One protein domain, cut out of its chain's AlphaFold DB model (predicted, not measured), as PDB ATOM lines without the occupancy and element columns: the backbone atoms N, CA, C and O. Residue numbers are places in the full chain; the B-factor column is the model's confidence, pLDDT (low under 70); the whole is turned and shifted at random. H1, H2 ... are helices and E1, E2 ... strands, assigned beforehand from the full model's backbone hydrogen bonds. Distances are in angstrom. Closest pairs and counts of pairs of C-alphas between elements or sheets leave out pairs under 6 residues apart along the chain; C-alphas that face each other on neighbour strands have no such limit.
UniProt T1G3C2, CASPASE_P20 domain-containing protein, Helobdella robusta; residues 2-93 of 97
ATOM      1  N   ALA A   2      -8.691  10.793 -16.793       81.06
ATOM      2  CA  ALA A   2      -9.085  10.997 -18.202       81.06
ATOM      3  C   ALA A   2     -10.591  10.819 -18.502       81.06
ATOM      4  O   ALA A   2     -11.218  11.739 -19.019       81.06
ATOM      5  N   TYR A   3     -11.204   9.703 -18.089       90.75
ATOM      6  CA  TYR A   3     -12.630   9.438 -18.344       90.75
ATOM      7  C   TYR A   3     -13.576  10.467 -17.698       90.75
ATOM      8  O   TYR A   3     -14.542  10.913 -18.321       90.75
ATOM      9  N   ILE A   4     -13.288  10.871 -16.454       92.69
ATOM     10  CA  ILE A   4     -14.059  11.900 -15.741       92.69
ATOM     11  C   ILE A   4     -13.956  13.225 -16.502       92.69
ATOM     12  O   ILE A   4     -14.976  13.849 -16.790       92.69
ATOM     13  N   SER A   5     -12.740  13.613 -16.900       94.94
ATOM     14  CA  SER A   5     -12.518  14.845 -17.662       94.94
ATOM     15  C   SER A   5     -13.269  14.841 -18.993       94.94
ATOM     16  O   SER A   5     -13.980  15.795 -19.298       94.94
ATOM     17  N   GLU A   6     -13.175  13.761 -19.769       96.50
ATOM     18  CA  GLU A   6     -13.883  13.634 -21.046       96.50
ATOM     19  C   GLU A   6     -15.402  13.681 -20.884       96.50
ATOM     20  O   GLU A   6     -16.091  14.327 -21.674       96.50
ATOM     21  N   THR A   7     -15.933  13.023 -19.851       96.81
ATOM     22  CA  THR A   7     -17.370  13.013 -19.563       96.81
ATOM     23  C   THR A   7     -17.872  14.421 -19.259       96.81
ATOM     24  O   THR A   7     -18.824  14.883 -19.889       96.81
ATOM     25  N   PHE A   8     -17.207  15.151 -18.360       97.25
ATOM     26  CA  PHE A   8     -17.624  16.511 -18.011       97.25
ATOM     27  C   PHE A   8     -17.395  17.516 -19.148       97.25
ATOM     28  O   PHE A   8     -18.245  18.378 -19.370       97.25
ATOM     29  N   LYS A   9     -16.344  17.349 -19.963       97.62
ATOM     30  CA  LYS A   9     -16.162  18.128 -21.202       97.62
ATOM     31  C   LYS A   9     -17.309  17.905 -22.196       97.62
ATOM     32  O   LYS A   9     -17.811  18.868 -22.775       97.62
ATOM     33  N   LYS A  10     -17.782  16.661 -22.375       97.94
ATOM     34  CA  LYS A  10     -18.963  16.352 -23.215       97.94
ATOM     35  C   LYS A  10     -20.240  17.010 -22.684       97.94
ATOM     36  O   LYS A  10     -21.075  17.439 -23.476       97.94
ATOM     37  N   LEU A  11     -20.353  17.151 -21.363       97.56
ATOM     38  CA  LEU A  11     -21.423  17.889 -20.683       97.56
ATOM     39  C   LEU A  11     -21.220  19.416 -20.681       97.56
ATOM     40  O   LEU A  11     -21.979  20.121 -20.024       97.56
ATOM     41  N   ARG A  12     -20.239  19.932 -21.439       97.62
ATOM     42  CA  ARG A  12     -19.935  21.367 -21.598       97.62
ATOM     43  C   ARG A  12     -19.441  22.065 -20.327       97.62
ATOM     44  O   ARG A  12     -19.520  23.285 -20.245       97.62
ATOM     45  N   PHE A  13     -18.895  21.319 -19.369       97.94
ATOM     46  CA  PHE A  13     -18.139  21.923 -18.277       97.94
ATOM     47  C   PHE A  13     -16.757  22.365 -18.759       97.94
ATOM     48  O   PHE A  13     -16.103  21.674 -19.546       97.94
ATOM     49  N   GLU A  14     -16.295  23.486 -18.219       97.88
ATOM     50  CA  GLU A  14     -14.875  23.819 -18.191       97.88
ATOM     51  C   GLU A  14     -14.209  22.945 -17.122       97.88
ATOM     52  O   GLU A  14     -14.676  22.883 -15.985       97.88
ATOM     53  N   VAL A  15     -13.176  22.190 -17.508       97.50
ATOM     54  CA  VAL A  15     -12.570  21.163 -16.650       97.50
ATOM     55  C   VAL A  15     -11.095  21.457 -16.433       97.50
ATOM     56  O   VAL A  15     -10.293  21.302 -17.355       97.50
ATOM     57  N   ASP A  16     -10.755  21.764 -15.187       97.81
ATOM     58  CA  ASP A  16      -9.387  21.863 -14.692       97.81
ATOM     59  C   ASP A  16      -9.019  20.602 -13.898       97.81
ATOM     60  O   ASP A  16      -9.826  20.077 -13.125       97.81
ATOM     61  N   ILE A  17      -7.802  20.091 -14.106       96.94
ATOM     62  CA  ILE A  17      -7.290  18.886 -13.440       96.94
ATOM     63  C   ILE A  17      -6.104  19.283 -12.570       96.94
ATOM     64  O   ILE A  17      -5.205  19.990 -13.018       96.94
ATOM     65  N   TYR A  18      -6.106  18.778 -11.341       97.56
ATOM     66  CA  TYR A  18      -5.047  18.960 -10.365       97.56
ATOM     67  C   TYR A  18      -4.627  17.590  -9.836       97.56
ATOM     68  O   TYR A  18      -5.487  16.752  -9.559       97.56
ATOM     69  N   GLU A  19      -3.322  17.360  -9.713       96.44
ATOM     70  CA  GLU A  19      -2.761  16.066  -9.322       96.44
ATOM     71  C   GLU A  19      -1.854  16.229  -8.107       96.44
ATOM     72  O   GLU A  19      -1.101  17.197  -8.004       96.44
ATOM     73  N   ASP A  20      -1.965  15.274  -7.183       95.88
ATOM     74  CA  ASP A  20      -1.143  15.150  -5.986       95.88
ATOM     75  C   ASP A  20      -0.943  16.469  -5.221       95.88
ATOM     76  O   ASP A  20       0.178  16.939  -5.048       95.88
ATOM     77  N   LEU A  21      -2.030  17.083  -4.760       98.12
ATOM     78  CA  LEU A  21      -1.957  18.339  -4.017       98.12
ATOM     79  C   LEU A  21      -1.555  18.111  -2.552       98.12
ATOM     80  O   LEU A  21      -2.033  17.188  -1.883       98.12
ATOM     81  N   THR A  22      -0.712  18.998  -2.032       98.44
ATOM     82  CA  THR A  22      -0.616  19.275  -0.593       98.44
ATOM     83  C   THR A  22      -1.911  19.905  -0.082       98.44
ATOM     84  O   THR A  22      -2.753  20.382  -0.848       98.44
ATOM     85  N   THR A  23      -2.074  19.943   1.236       98.06
ATOM     86  CA  THR A  23      -3.230  20.563   1.895       98.06
ATOM     87  C   THR A  23      -3.363  22.031   1.501       98.06
ATOM     88  O   THR A  23      -4.437  22.469   1.095       98.06
ATOM     89  N   SER A  24      -2.255  22.775   1.543       98.38
ATOM     90  CA  SER A  24      -2.243  24.196   1.180       98.38
ATOM     91  C   SER A  24      -2.557  24.441  -0.300       98.38
ATOM     92  O   SER A  24      -3.295  25.366  -0.633       98.38
ATOM     93  N   GLU A  25      -2.051  23.599  -1.205       98.62
ATOM     94  CA  GLU A  25      -2.348  23.705  -2.635       98.62
ATOM     95  C   GLU A  25      -3.822  23.418  -2.921       98.62
ATOM     96  O   GLU A  25      -4.450  24.164  -3.672       98.62
ATOM     97  N   LEU A  26      -4.401  22.397  -2.281       98.44
ATOM     98  CA  LEU A  26      -5.830  22.117  -2.385       98.44
ATOM     99  C   LEU A  26      -6.666  23.295  -1.876       98.44
ATOM    100  O   LEU A  26      -7.569  23.741  -2.579       98.44
ATOM    101  N   GLU A  27      -6.351  23.850  -0.706       98.44
ATOM    102  CA  GLU A  27      -7.059  25.024  -0.181       98.44
ATOM    103  C   GLU A  27      -6.956  26.233  -1.118       98.44
ATOM    104  O   GLU A  27      -7.952  26.916  -1.345       98.44
ATOM    105  N   ASN A  28      -5.795  26.465  -1.733       98.69
ATOM    106  CA  ASN A  28      -5.621  27.528  -2.723       98.69
ATOM    107  C   ASN A  28      -6.476  27.304  -3.978       98.69
ATOM    108  O   ASN A  28      -7.065  28.255  -4.501       98.69
ATOM    109  N   VAL A  29      -6.588  26.059  -4.449       98.69
ATOM    110  CA  VAL A  29      -7.483  25.696  -5.559       98.69
ATOM    111  C   VAL A  29      -8.943  25.943  -5.173       98.69
ATOM    112  O   VAL A  29      -9.673  26.591  -5.923       98.69
ATOM    113  N   LEU A  30      -9.370  25.504  -3.989       98.62
ATOM    114  CA  LEU A  30     -10.732  25.729  -3.495       98.62
ATOM    115  C   LEU A  30     -11.039  27.228  -3.356       98.62
ATOM    116  O   LEU A  30     -12.081  27.679  -3.826       98.62
ATOM    117  N   LEU A  31     -10.105  28.020  -2.819       98.69
ATOM    118  CA  LEU A  31     -10.213  29.479  -2.720       98.69
ATOM    119  C   LEU A  31     -10.297  30.160  -4.090       98.69
ATOM    120  O   LEU A  31     -11.071  31.107  -4.248       98.69
ATOM    121  N   LYS A  32      -9.529  29.694  -5.085       98.62
ATOM    122  CA  LYS A  32      -9.598  30.195  -6.467       98.62
ATOM    123  C   LYS A  32     -11.022  30.059  -7.007       98.62
ATOM    124  O   LYS A  32     -11.577  31.046  -7.485       98.62
ATOM    125  N   TYR A  33     -11.625  28.871  -6.909       98.50
ATOM    126  CA  TYR A  33     -12.990  28.662  -7.406       98.50
ATOM    127  C   TYR A  33     -14.045  29.304  -6.511       98.50
ATOM    128  O   TYR A  33     -15.024  29.806  -7.041       98.50
ATOM    129  N   GLN A  34     -13.859  29.378  -5.192       98.50
ATOM    130  CA  GLN A  34     -14.770  30.125  -4.322       98.50
ATOM    131  C   GLN A  34     -14.884  31.597  -4.759       98.50
ATOM    132  O   GLN A  34     -15.978  32.160  -4.751       98.50
ATOM    133  N   ARG A  35     -13.756  32.224  -5.126       98.19
ATOM    134  CA  ARG A  35     -13.675  33.651  -5.492       98.19
ATOM    135  C   ARG A  35     -14.003  33.941  -6.956       98.19
ATOM    136  O   ARG A  35     -14.146  35.107  -7.315       98.19
ATOM    137  N   MET A  36     -14.095  32.915  -7.796       97.94
ATOM    138  CA  MET A  36     -14.478  33.067  -9.195       97.94
ATOM    139  C   MET A  36     -15.922  33.585  -9.304       97.94
ATOM    140  O   MET A  36     -16.807  33.206  -8.532       97.94
ATOM    141  N   ASP A  37     -16.176  34.456 -10.281       97.94
ATOM    142  CA  ASP A  37     -17.543  34.849 -10.608       97.94
ATOM    143  C   ASP A  37     -18.221  33.754 -11.440       97.94
ATOM    144  O   ASP A  37     -17.972  33.593 -12.634       97.94
ATOM    145  N   HIS A  38     -19.113  33.008 -10.791       98.25
ATOM    146  CA  HIS A  38     -19.876  31.934 -11.416       98.25
ATOM    147  C   HIS A  38     -21.142  32.417 -12.123       98.25
ATOM    148  O   HIS A  38     -21.931  31.580 -12.553       98.25
ATOM    149  N   SER A  39     -21.401  33.726 -12.235       97.06
ATOM    150  CA  SER A  39     -22.684  34.272 -12.720       97.06
ATOM    151  C   SER A  39     -23.131  33.698 -14.070       97.06
ATOM    152  O   SER A  39     -24.310  33.371 -14.216       97.06
ATOM    153  N   TYR A  40     -22.192  33.451 -14.987       96.81
ATOM    154  CA  TYR A  40     -22.450  32.887 -16.319       96.81
ATOM    155  C   TYR A  40     -22.466  31.349 -16.387       96.81
ATOM    156  O   TYR A  40     -22.806  30.787 -17.425       96.81
ATOM    157  N   TYR A  41     -22.145  30.654 -15.294       97.75
ATOM    158  CA  TYR A  41     -22.115  29.190 -15.237       97.75
ATOM    159  C   TYR A  41     -23.433  28.623 -14.700       97.75
ATOM    160  O   TYR A  41     -24.085  29.228 -13.845       97.75
ATOM    161  N   GLY A  42     -23.832  27.446 -15.189       97.38
ATOM    162  CA  GLY A  42     -25.079  26.786 -14.779       97.38
ATOM    163  C   GLY A  42     -24.962  25.931 -13.512       97.38
ATOM    164  O   GLY A  42     -25.939  25.789 -12.780       97.38
ATOM    165  N   ALA A  43     -23.783  25.367 -13.242       98.00
ATOM    166  CA  ALA A  43     -23.523  24.482 -12.108       98.00
ATOM    167  C   ALA A  43     -22.022  24.426 -11.789       98.00
ATOM    168  O   ALA A  43     -21.194  24.751 -12.639       98.00
ATOM    169  N   PHE A  44     -21.691  23.953 -10.588       98.44
ATOM    170  CA  PHE A  44     -20.324  23.652 -10.166       98.44
ATOM    171  C   PHE A  44     -20.175  22.161  -9.853       98.44
ATOM    172  O   PHE A  44     -21.056  21.555  -9.236       98.44
ATOM    173  N   VAL A  45     -19.049  21.581 -10.267       98.31
ATOM    174  CA  VAL A  45     -18.690  20.186 -10.004       98.31
ATOM    175  C   VAL A  45     -17.278  20.133  -9.433       98.31
ATOM    176  O   VAL A  45     -16.346  20.650 -10.041       98.31
ATOM    177  N   CYS A  46     -17.111  19.442  -8.307       98.19
ATOM    178  CA  CYS A  46     -15.810  19.099  -7.745       98.19
ATOM    179  C   CYS A  46     -15.694  17.575  -7.642       98.19
ATOM    180  O   CYS A  46     -16.491  16.923  -6.966       98.19
ATOM    181  N   CYS A  47     -14.719  16.997  -8.343       97.56
ATOM    182  CA  CYS A  47     -14.414  15.570  -8.272       97.56
ATOM    183  C   CYS A  47     -13.104  15.378  -7.513       97.56
ATOM    184  O   CYS A  47     -12.088  15.957  -7.891       97.56
ATOM    185  N   ILE A  48     -13.121  14.545  -6.478       96.25
ATOM    186  CA  ILE A  48     -11.959  14.253  -5.642       96.25
ATOM    187  C   ILE A  48     -11.728  12.749  -5.652       96.25
ATOM    188  O   ILE A  48     -12.631  11.978  -5.338       96.25
ATOM    189  N   SER A  49     -10.512  12.342  -5.999       95.06
ATOM    190  CA  SER A  49     -10.059  10.955  -5.931       95.06
ATOM    191  C   SER A  49      -8.801  10.913  -5.081       95.06
ATOM    192  O   SER A  49      -7.755  11.376  -5.524       95.06
ATOM    193  N   SER A  50      -8.904  10.371  -3.873       94.69
ATOM    194  CA  SER A  50      -7.765  10.227  -2.966       94.69
ATOM    195  C   SER A  50      -7.939   9.012  -2.055       94.69
ATOM    196  O   SER A  50      -8.995   8.377  -2.022       94.69
ATOM    197  N   HIS A  51      -6.913   8.694  -1.270       93.88
ATOM    198  CA  HIS A  51      -7.144   7.962  -0.034       93.88
ATOM    199  C   HIS A  51      -8.048   8.786   0.889       93.88
ATOM    200  O   HIS A  51      -8.179  10.006   0.767       93.88
ATOM    201  N   GLY A  52      -8.700   8.104   1.817       90.06
ATOM    202  CA  GLY A  52      -9.535   8.764   2.802       90.06
ATOM    203  C   GLY A  52      -9.472   8.046   4.131       90.06
ATOM    204  O   GLY A  52      -9.129   6.860   4.207       90.06
ATOM    205  N   LEU A  53      -9.800   8.812   5.155       90.19
ATOM    206  CA  LEU A  53     -10.067   8.364   6.509       90.19
ATOM    207  C   LEU A  53     -11.493   8.820   6.846       90.19
ATOM    208  O   LEU A  53     -12.042   9.671   6.154       90.19
ATOM    209  N   TYR A  54     -12.133   8.229   7.850       91.12
ATOM    210  CA  TYR A  54     -13.519   8.555   8.193       91.12
ATOM    211  C   TYR A  54     -13.757  10.076   8.328       91.12
ATOM    212  O   TYR A  54     -13.271  10.697   9.265       91.12
ATOM    213  N   GLY A  55     -14.514  10.658   7.392       93.00
ATOM    214  CA  GLY A  55     -14.826  12.092   7.319       93.00
ATOM    215  C   GLY A  55     -13.820  12.965   6.554       93.00
ATOM    216  O   GLY A  55     -14.148  14.107   6.221       93.00
ATOM    217  N   ASP A  56     -12.647  12.436   6.207       96.06
ATOM    218  CA  ASP A  56     -11.517  13.180   5.647       96.06
ATOM    219  C   ASP A  56     -11.027  12.596   4.313       96.06
ATOM    220  O   ASP A  56     -11.128  11.395   4.044       96.06
ATOM    221  N   ILE A  57     -10.410  13.445   3.492       96.69
ATOM    222  CA  ILE A  57      -9.534  12.997   2.403       96.69
ATOM    223  C   ILE A  57      -8.072  13.190   2.804       96.69
ATOM    224  O   ILE A  57      -7.731  14.105   3.556       96.69
ATOM    225  N   VAL A  58      -7.205  12.341   2.262       96.56
ATOM    226  CA  VAL A  58      -5.753  12.448   2.422       96.56
ATOM    227  C   VAL A  58      -5.190  13.366   1.338       96.56
ATOM    228  O   VAL A  58      -5.559  13.256   0.168       96.56
ATOM    229  N   THR A  59      -4.294  14.266   1.715       97.06
ATOM    230  CA  THR A  59      -3.464  15.074   0.807       97.06
ATOM    231  C   THR A  59      -2.014  14.585   0.894       97.06
ATOM    232  O   THR A  59      -1.708  13.673   1.663       97.06
ATOM    233  N   LYS A  60      -1.089  15.169   0.122       97.00
ATOM    234  CA  LYS A  60       0.337  14.786   0.187       97.00
ATOM    235  C   LYS A  60       0.946  14.875   1.593       97.00
ATOM    236  O   LYS A  60       1.871  14.127   1.898       97.00
ATOM    237  N   ASP A  61       0.478  15.816   2.403       97.12
ATOM    238  CA  ASP A  61       1.103  16.215   3.665       97.12
ATOM    239  C   ASP A  61       0.129  16.249   4.852       97.12
ATOM    240  O   ASP A  61       0.519  16.651   5.948       97.12
ATOM    241  N   GLY A  62      -1.128  15.826   4.672       95.94
ATOM    242  CA  GLY A  62      -2.123  15.922   5.730       95.94
ATOM    243  C   GLY A  62      -3.485  15.309   5.419       95.94
ATOM    244  O   GLY A  62      -3.654  14.457   4.544       95.94
ATOM    245  N   LEU A  63      -4.465  15.747   6.205       95.75
ATOM    246  CA  LEU A  63      -5.870  15.375   6.108       95.75
ATOM    247  C   LEU A  63      -6.704  16.647   6.004       95.75
ATOM    248  O   LEU A  63      -6.387  17.657   6.635       95.75
ATOM    249  N   ILE A  64      -7.790  16.585   5.242       97.25
ATOM    250  CA  ILE A  64      -8.771  17.663   5.190       97.25
ATOM    251  C   ILE A  64     -10.194  17.096   5.275       97.25
ATOM    252  O   ILE A  64     -10.538  16.191   4.502       97.25
ATOM    253  N   PRO A  65     -11.047  17.646   6.162       97.31
ATOM    254  CA  PRO A  65     -12.429  17.207   6.268       97.31
ATOM    255  C   PRO A  65     -13.191  17.464   4.978       97.31
ATOM    256  O   PRO A  65     -13.147  18.566   4.424       97.31
ATOM    257  N   ILE A  66     -13.976  16.482   4.548       96.75
ATOM    258  CA  ILE A  66     -14.855  16.615   3.381       96.75
ATOM    259  C   ILE A  66     -15.806  17.807   3.553       96.75
ATOM    260  O   ILE A  66     -16.004  18.581   2.617       96.75
ATOM    261  N   LEU A  67     -16.342  17.997   4.762       97.00
ATOM    262  CA  LEU A  67     -17.237  19.117   5.067       97.00
ATOM    263  C   LEU A  67     -16.548  20.474   4.883       97.00
ATOM    264  O   LEU A  67     -17.134  21.380   4.292       97.00
ATOM    265  N   LYS A  68     -15.270  20.584   5.274       97.75
ATOM    266  CA  LYS A  68     -14.482  21.803   5.065       97.75
ATOM    267  C   LYS A  68     -14.401  22.147   3.580       97.75
ATOM    268  O   LYS A  68     -14.534  23.311   3.230       97.75
ATOM    269  N   ILE A  69     -14.229  21.150   2.708       98.00
ATOM    270  CA  ILE A  69     -14.187  21.347   1.251       98.00
ATOM    271  C   ILE A  69     -15.524  21.874   0.727       98.00
ATOM    272  O   ILE A  69     -15.545  22.813  -0.068       98.00
ATOM    273  N   THR A  70     -16.645  21.295   1.166       97.69
ATOM    274  CA  THR A  70     -17.973  21.744   0.724       97.69
ATOM    275  C   THR A  70     -18.322  23.143   1.234       97.69
ATOM    276  O   THR A  70     -18.994  23.897   0.525       97.69
ATOM    277  N   ASP A  71     -17.820  23.530   2.410       98.12
ATOM    278  CA  ASP A  71     -18.106  24.823   3.041       98.12
ATOM    279  C   ASP A  71     -17.567  26.022   2.248       98.12
ATOM    280  O   ASP A  71     -18.209  27.080   2.248       98.12
ATOM    281  N   PHE A  72     -16.473  25.846   1.487       98.50
ATOM    282  CA  PHE A  72     -15.963  26.857   0.539       98.50
ATOM    283  C   PHE A  72     -17.035  27.313  -0.463       98.50
ATOM    284  O   PHE A  72     -16.976  28.434  -0.963       98.50
ATOM    285  N   PHE A  73     -18.035  26.472  -0.740       98.38
ATOM    286  CA  PHE A  73     -19.074  26.723  -1.740       98.38
ATOM    287  C   PHE A  73     -20.480  26.857  -1.137       98.38
ATOM    288  O   PHE A  73     -21.483  26.811  -1.861       98.38
ATOM    289  N   SER A  74     -20.575  27.052   0.182       97.25
ATOM    290  CA  SER A  74     -21.829  27.434   0.838       97.25
ATOM    291  C   SER A  74     -22.388  28.742   0.255       97.25
ATOM    292  O   SER A  74     -21.664  29.549  -0.329       97.25
ATOM    293  N   ASP A  75     -23.694  28.979   0.401       96.44
ATOM    294  CA  ASP A  75     -24.346  30.174  -0.160       96.44
ATOM    295  C   ASP A  75     -23.789  31.497   0.398       96.44
ATOM    296  O   ASP A  75     -23.878  32.528  -0.270       96.44
ATOM    297  N   SER A  76     -23.235  31.479   1.615       96.88
ATOM    298  CA  SER A  76     -22.551  32.623   2.222       96.88
ATOM    299  C   SER A  76     -21.107  32.758   1.735       96.88
ATOM    300  O   SER A  76     -20.659  33.878   1.495       96.88
ATOM    301  N   ALA A  77     -20.384  31.646   1.568       97.62
ATOM    302  CA  ALA A  77     -18.980  31.654   1.160       97.62
ATOM    303  C   ALA A  77     -18.780  31.895  -0.345       97.62
ATOM    304  O   ALA A  77     -17.796  32.529  -0.727       97.62
ATOM    305  N   CYS A  78     -19.705  31.432  -1.193       98.31
ATOM    306  CA  CYS A  78     -19.656  31.591  -2.650       98.31
ATOM    307  C   CYS A  78     -21.010  32.086  -3.210       98.31
ATOM    308  O   CYS A  78     -21.786  31.310  -3.784       98.31
ATOM    309  N   PRO A  79     -21.328  33.390  -3.063       98.06
ATOM    310  CA  PRO A  79     -22.632  33.939  -3.446       98.06
ATOM    311  C   PRO A  79     -22.985  33.794  -4.933       98.06
ATOM    312  O   PRO A  79     -24.161  33.670  -5.267       98.06
ATOM    313  N   SER A  80     -21.998  33.771  -5.834       98.31
ATOM    314  CA  SER A  80     -22.217  33.604  -7.282       98.31
ATOM    315  C   SER A  80     -22.709  32.191  -7.661       98.31
ATOM    316  O   SER A  80     -23.304  32.011  -8.727       98.31
ATOM    317  N   LEU A  81     -22.548  31.204  -6.766       98.19
ATOM    318  CA  LEU A  81     -23.132  29.855  -6.857       98.19
ATOM    319  C   LEU A  81     -24.428  29.692  -6.047       98.19
ATOM    320  O   LEU A  81     -24.957  28.579  -5.927       98.19
ATOM    321  N   LYS A  82     -24.966  30.764  -5.459       97.62
ATOM    322  CA  LYS A  82     -26.239  30.706  -4.735       97.62
ATOM    323  C   LYS A  82     -27.364  30.276  -5.680       97.62
ATOM    324  O   LYS A  82     -27.473  30.784  -6.792       97.62
ATOM    325  N   LYS A  83     -28.210  29.341  -5.229       96.00
ATOM    326  CA  LYS A  83     -29.286  28.704  -6.026       96.00
ATOM    327  C   LYS A  83     -28.813  27.924  -7.267       96.00
ATOM    328  O   LYS A  83     -29.653  27.505  -8.059       96.00
ATOM    329  N   LYS A  84     -27.506  27.698  -7.440       98.12
ATOM    330  CA  LYS A  84     -26.956  26.850  -8.506       98.12
ATOM    331  C   LYS A  84     -26.581  25.474  -7.943       98.12
ATOM    332  O   LYS A  84     -26.127  25.405  -6.796       98.12
ATOM    333  N   PRO A  85     -26.756  24.376  -8.703       98.06
ATOM    334  CA  PRO A  85     -26.317  23.053  -8.272       98.06
ATOM    335  C   PRO A  85     -24.807  23.014  -8.002       98.06
ATOM    336  O   PRO A  85     -24.010  23.481  -8.818       98.06
ATOM    337  N   LYS A  86     -24.432  22.427  -6.863       98.12
ATOM    338  CA  LYS A  86     -23.051  22.213  -6.415       98.12
ATOM    339  C   LYS A  86     -22.874  20.724  -6.151       98.12
ATOM    340  O   LYS A  86     -23.429  20.202  -5.187       98.12
ATOM    341  N   MET A  87     -22.187  20.031  -7.050       98.19
ATOM    342  CA  MET A  87     -22.058  18.574  -7.020       98.19
ATOM    343  C   MET A  87     -20.642  18.180  -6.617       98.19
ATOM    344  O   MET A  87     -19.670  18.621  -7.227       98.19
ATOM    345  N   PHE A  88     -20.536  17.323  -5.606       97.88
ATOM    346  CA  PHE A  88     -19.266  16.810  -5.106       97.88
ATOM    347  C   PHE A  88     -19.233  15.295  -5.300       97.88
ATOM    348  O   PHE A  88     -20.068  14.580  -4.750       97.88
ATOM    349  N   PHE A  89     -18.278  14.812  -6.090       96.75
ATOM    350  CA  PHE A  89     -18.049  13.386  -6.319       96.75
ATOM    351  C   PHE A  89     -16.752  12.995  -5.624       96.75
ATOM    352  O   PHE A  89     -15.672  13.361  -6.081       96.75
ATOM    353  N   ILE A  90     -16.854  12.281  -4.504       94.88
ATOM    354  CA  ILE A  90     -15.704  11.976  -3.649       94.88
ATOM    355  C   ILE A  90     -15.466  10.469  -3.654       94.88
ATOM    356  O   ILE A  90     -16.198   9.699  -3.036       94.88
ATOM    357  N   GLN A  91     -14.423  10.055  -4.362       94.19
ATOM    358  CA  GLN A  91     -13.911   8.695  -4.365       94.19
ATOM    359  C   GLN A  91     -12.772   8.606  -3.349       94.19
ATOM    360  O   GLN A  91     -11.638   8.988  -3.633       94.19
ATOM    361  N   CYS A  92     -13.073   8.095  -2.159       92.56
ATOM    362  CA  CYS A  92     -12.064   7.818  -1.145       92.56
ATOM    363  C   CYS A  92     -12.513   6.699  -0.202       92.56
ATOM    364  O   CYS A  92     -13.700   6.371  -0.116       92.56
ATOM    365  N   CYS A  93     -11.559   6.096   0.505       92.62
ATOM    366  CA  CYS A  93     -11.883   5.185   1.597       92.62
ATOM    367  C   CYS A  93     -12.554   5.968   2.736       92.62
ATOM    368  O   CYS A  93     -12.096   7.041   3.098       92.62
TER     369      CYS A  93
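AT A GLANCE: This is residues 2 to 93 of the 97 residues of the protein "CASPASE_P20 domain-containing protein" of Helobdella robusta (UniProt T1G3C2). A narrow ribbon of two parallel strands, E1 and E4, runs through the middle, with H3 over one face and H2 side by side with H3. H1 is set off beyond the other face, and the small hairpin of E2 and E3 is at the end of the ribbon where E1 and E4 finish. The printed part has 92 residues, with three named helices and four named strands in the order H1 H2 E1 E2 E3 H3 E4, and its class is mixed, helices and strands. It is compact, with a radius of gyration of the C-alphas of 13.2 A and spans of 35 by 32 by 20 A.

IN THESE COORDINATES: E1, residues 44 to 49, is 16.9 A long, and E4, residues 86 to 91, is 16.4 A long, ending at C-alpha 91 (-13.911, 8.695, -4.365). H2, residues 23 to 35, measures 18.3 A. H3 holds residues 66 to 71. H1, residues 2 to 10, begins at C-alpha 2 (-9.085, 10.997, -18.202) and measures 12.3 A. E2 is residues 56 to 58 and E3 residues 63 to 65.

HOW THE PARTS SIT: E1 and E4 are parallel at 8 degrees, with N 48 and O 89 2.8 A apart, within hydrogen-bond range. The closest C-alphas of H3 and E4, Thr 70 and Phe 88, are 7.7 A apart. H2 and H3 are close but not clearly touching, Leu 30 and Ile 69 having the closest C-alphas at 7.3 A; they run the same way at a shallow tilt of 29 degrees. The hairpin E2 and E3 is antiparallel at 151 degrees, with N 57 and O 64 2.9 A apart. H1 and E1 are only just apart, at 8.3 A. In H1, H2 and H3 every O i to N i+4 pair is within hydrogen-bond range.

THE WHOLE: The C-alphas farthest apart, Tyr 40 and Leu 53, are 35.7 A from each other. The printed part has no cut. The links H1 to H2 and H3 to E4 are long. Mean pLDDT of the printed part is 96.7, and no printed residue is under 70.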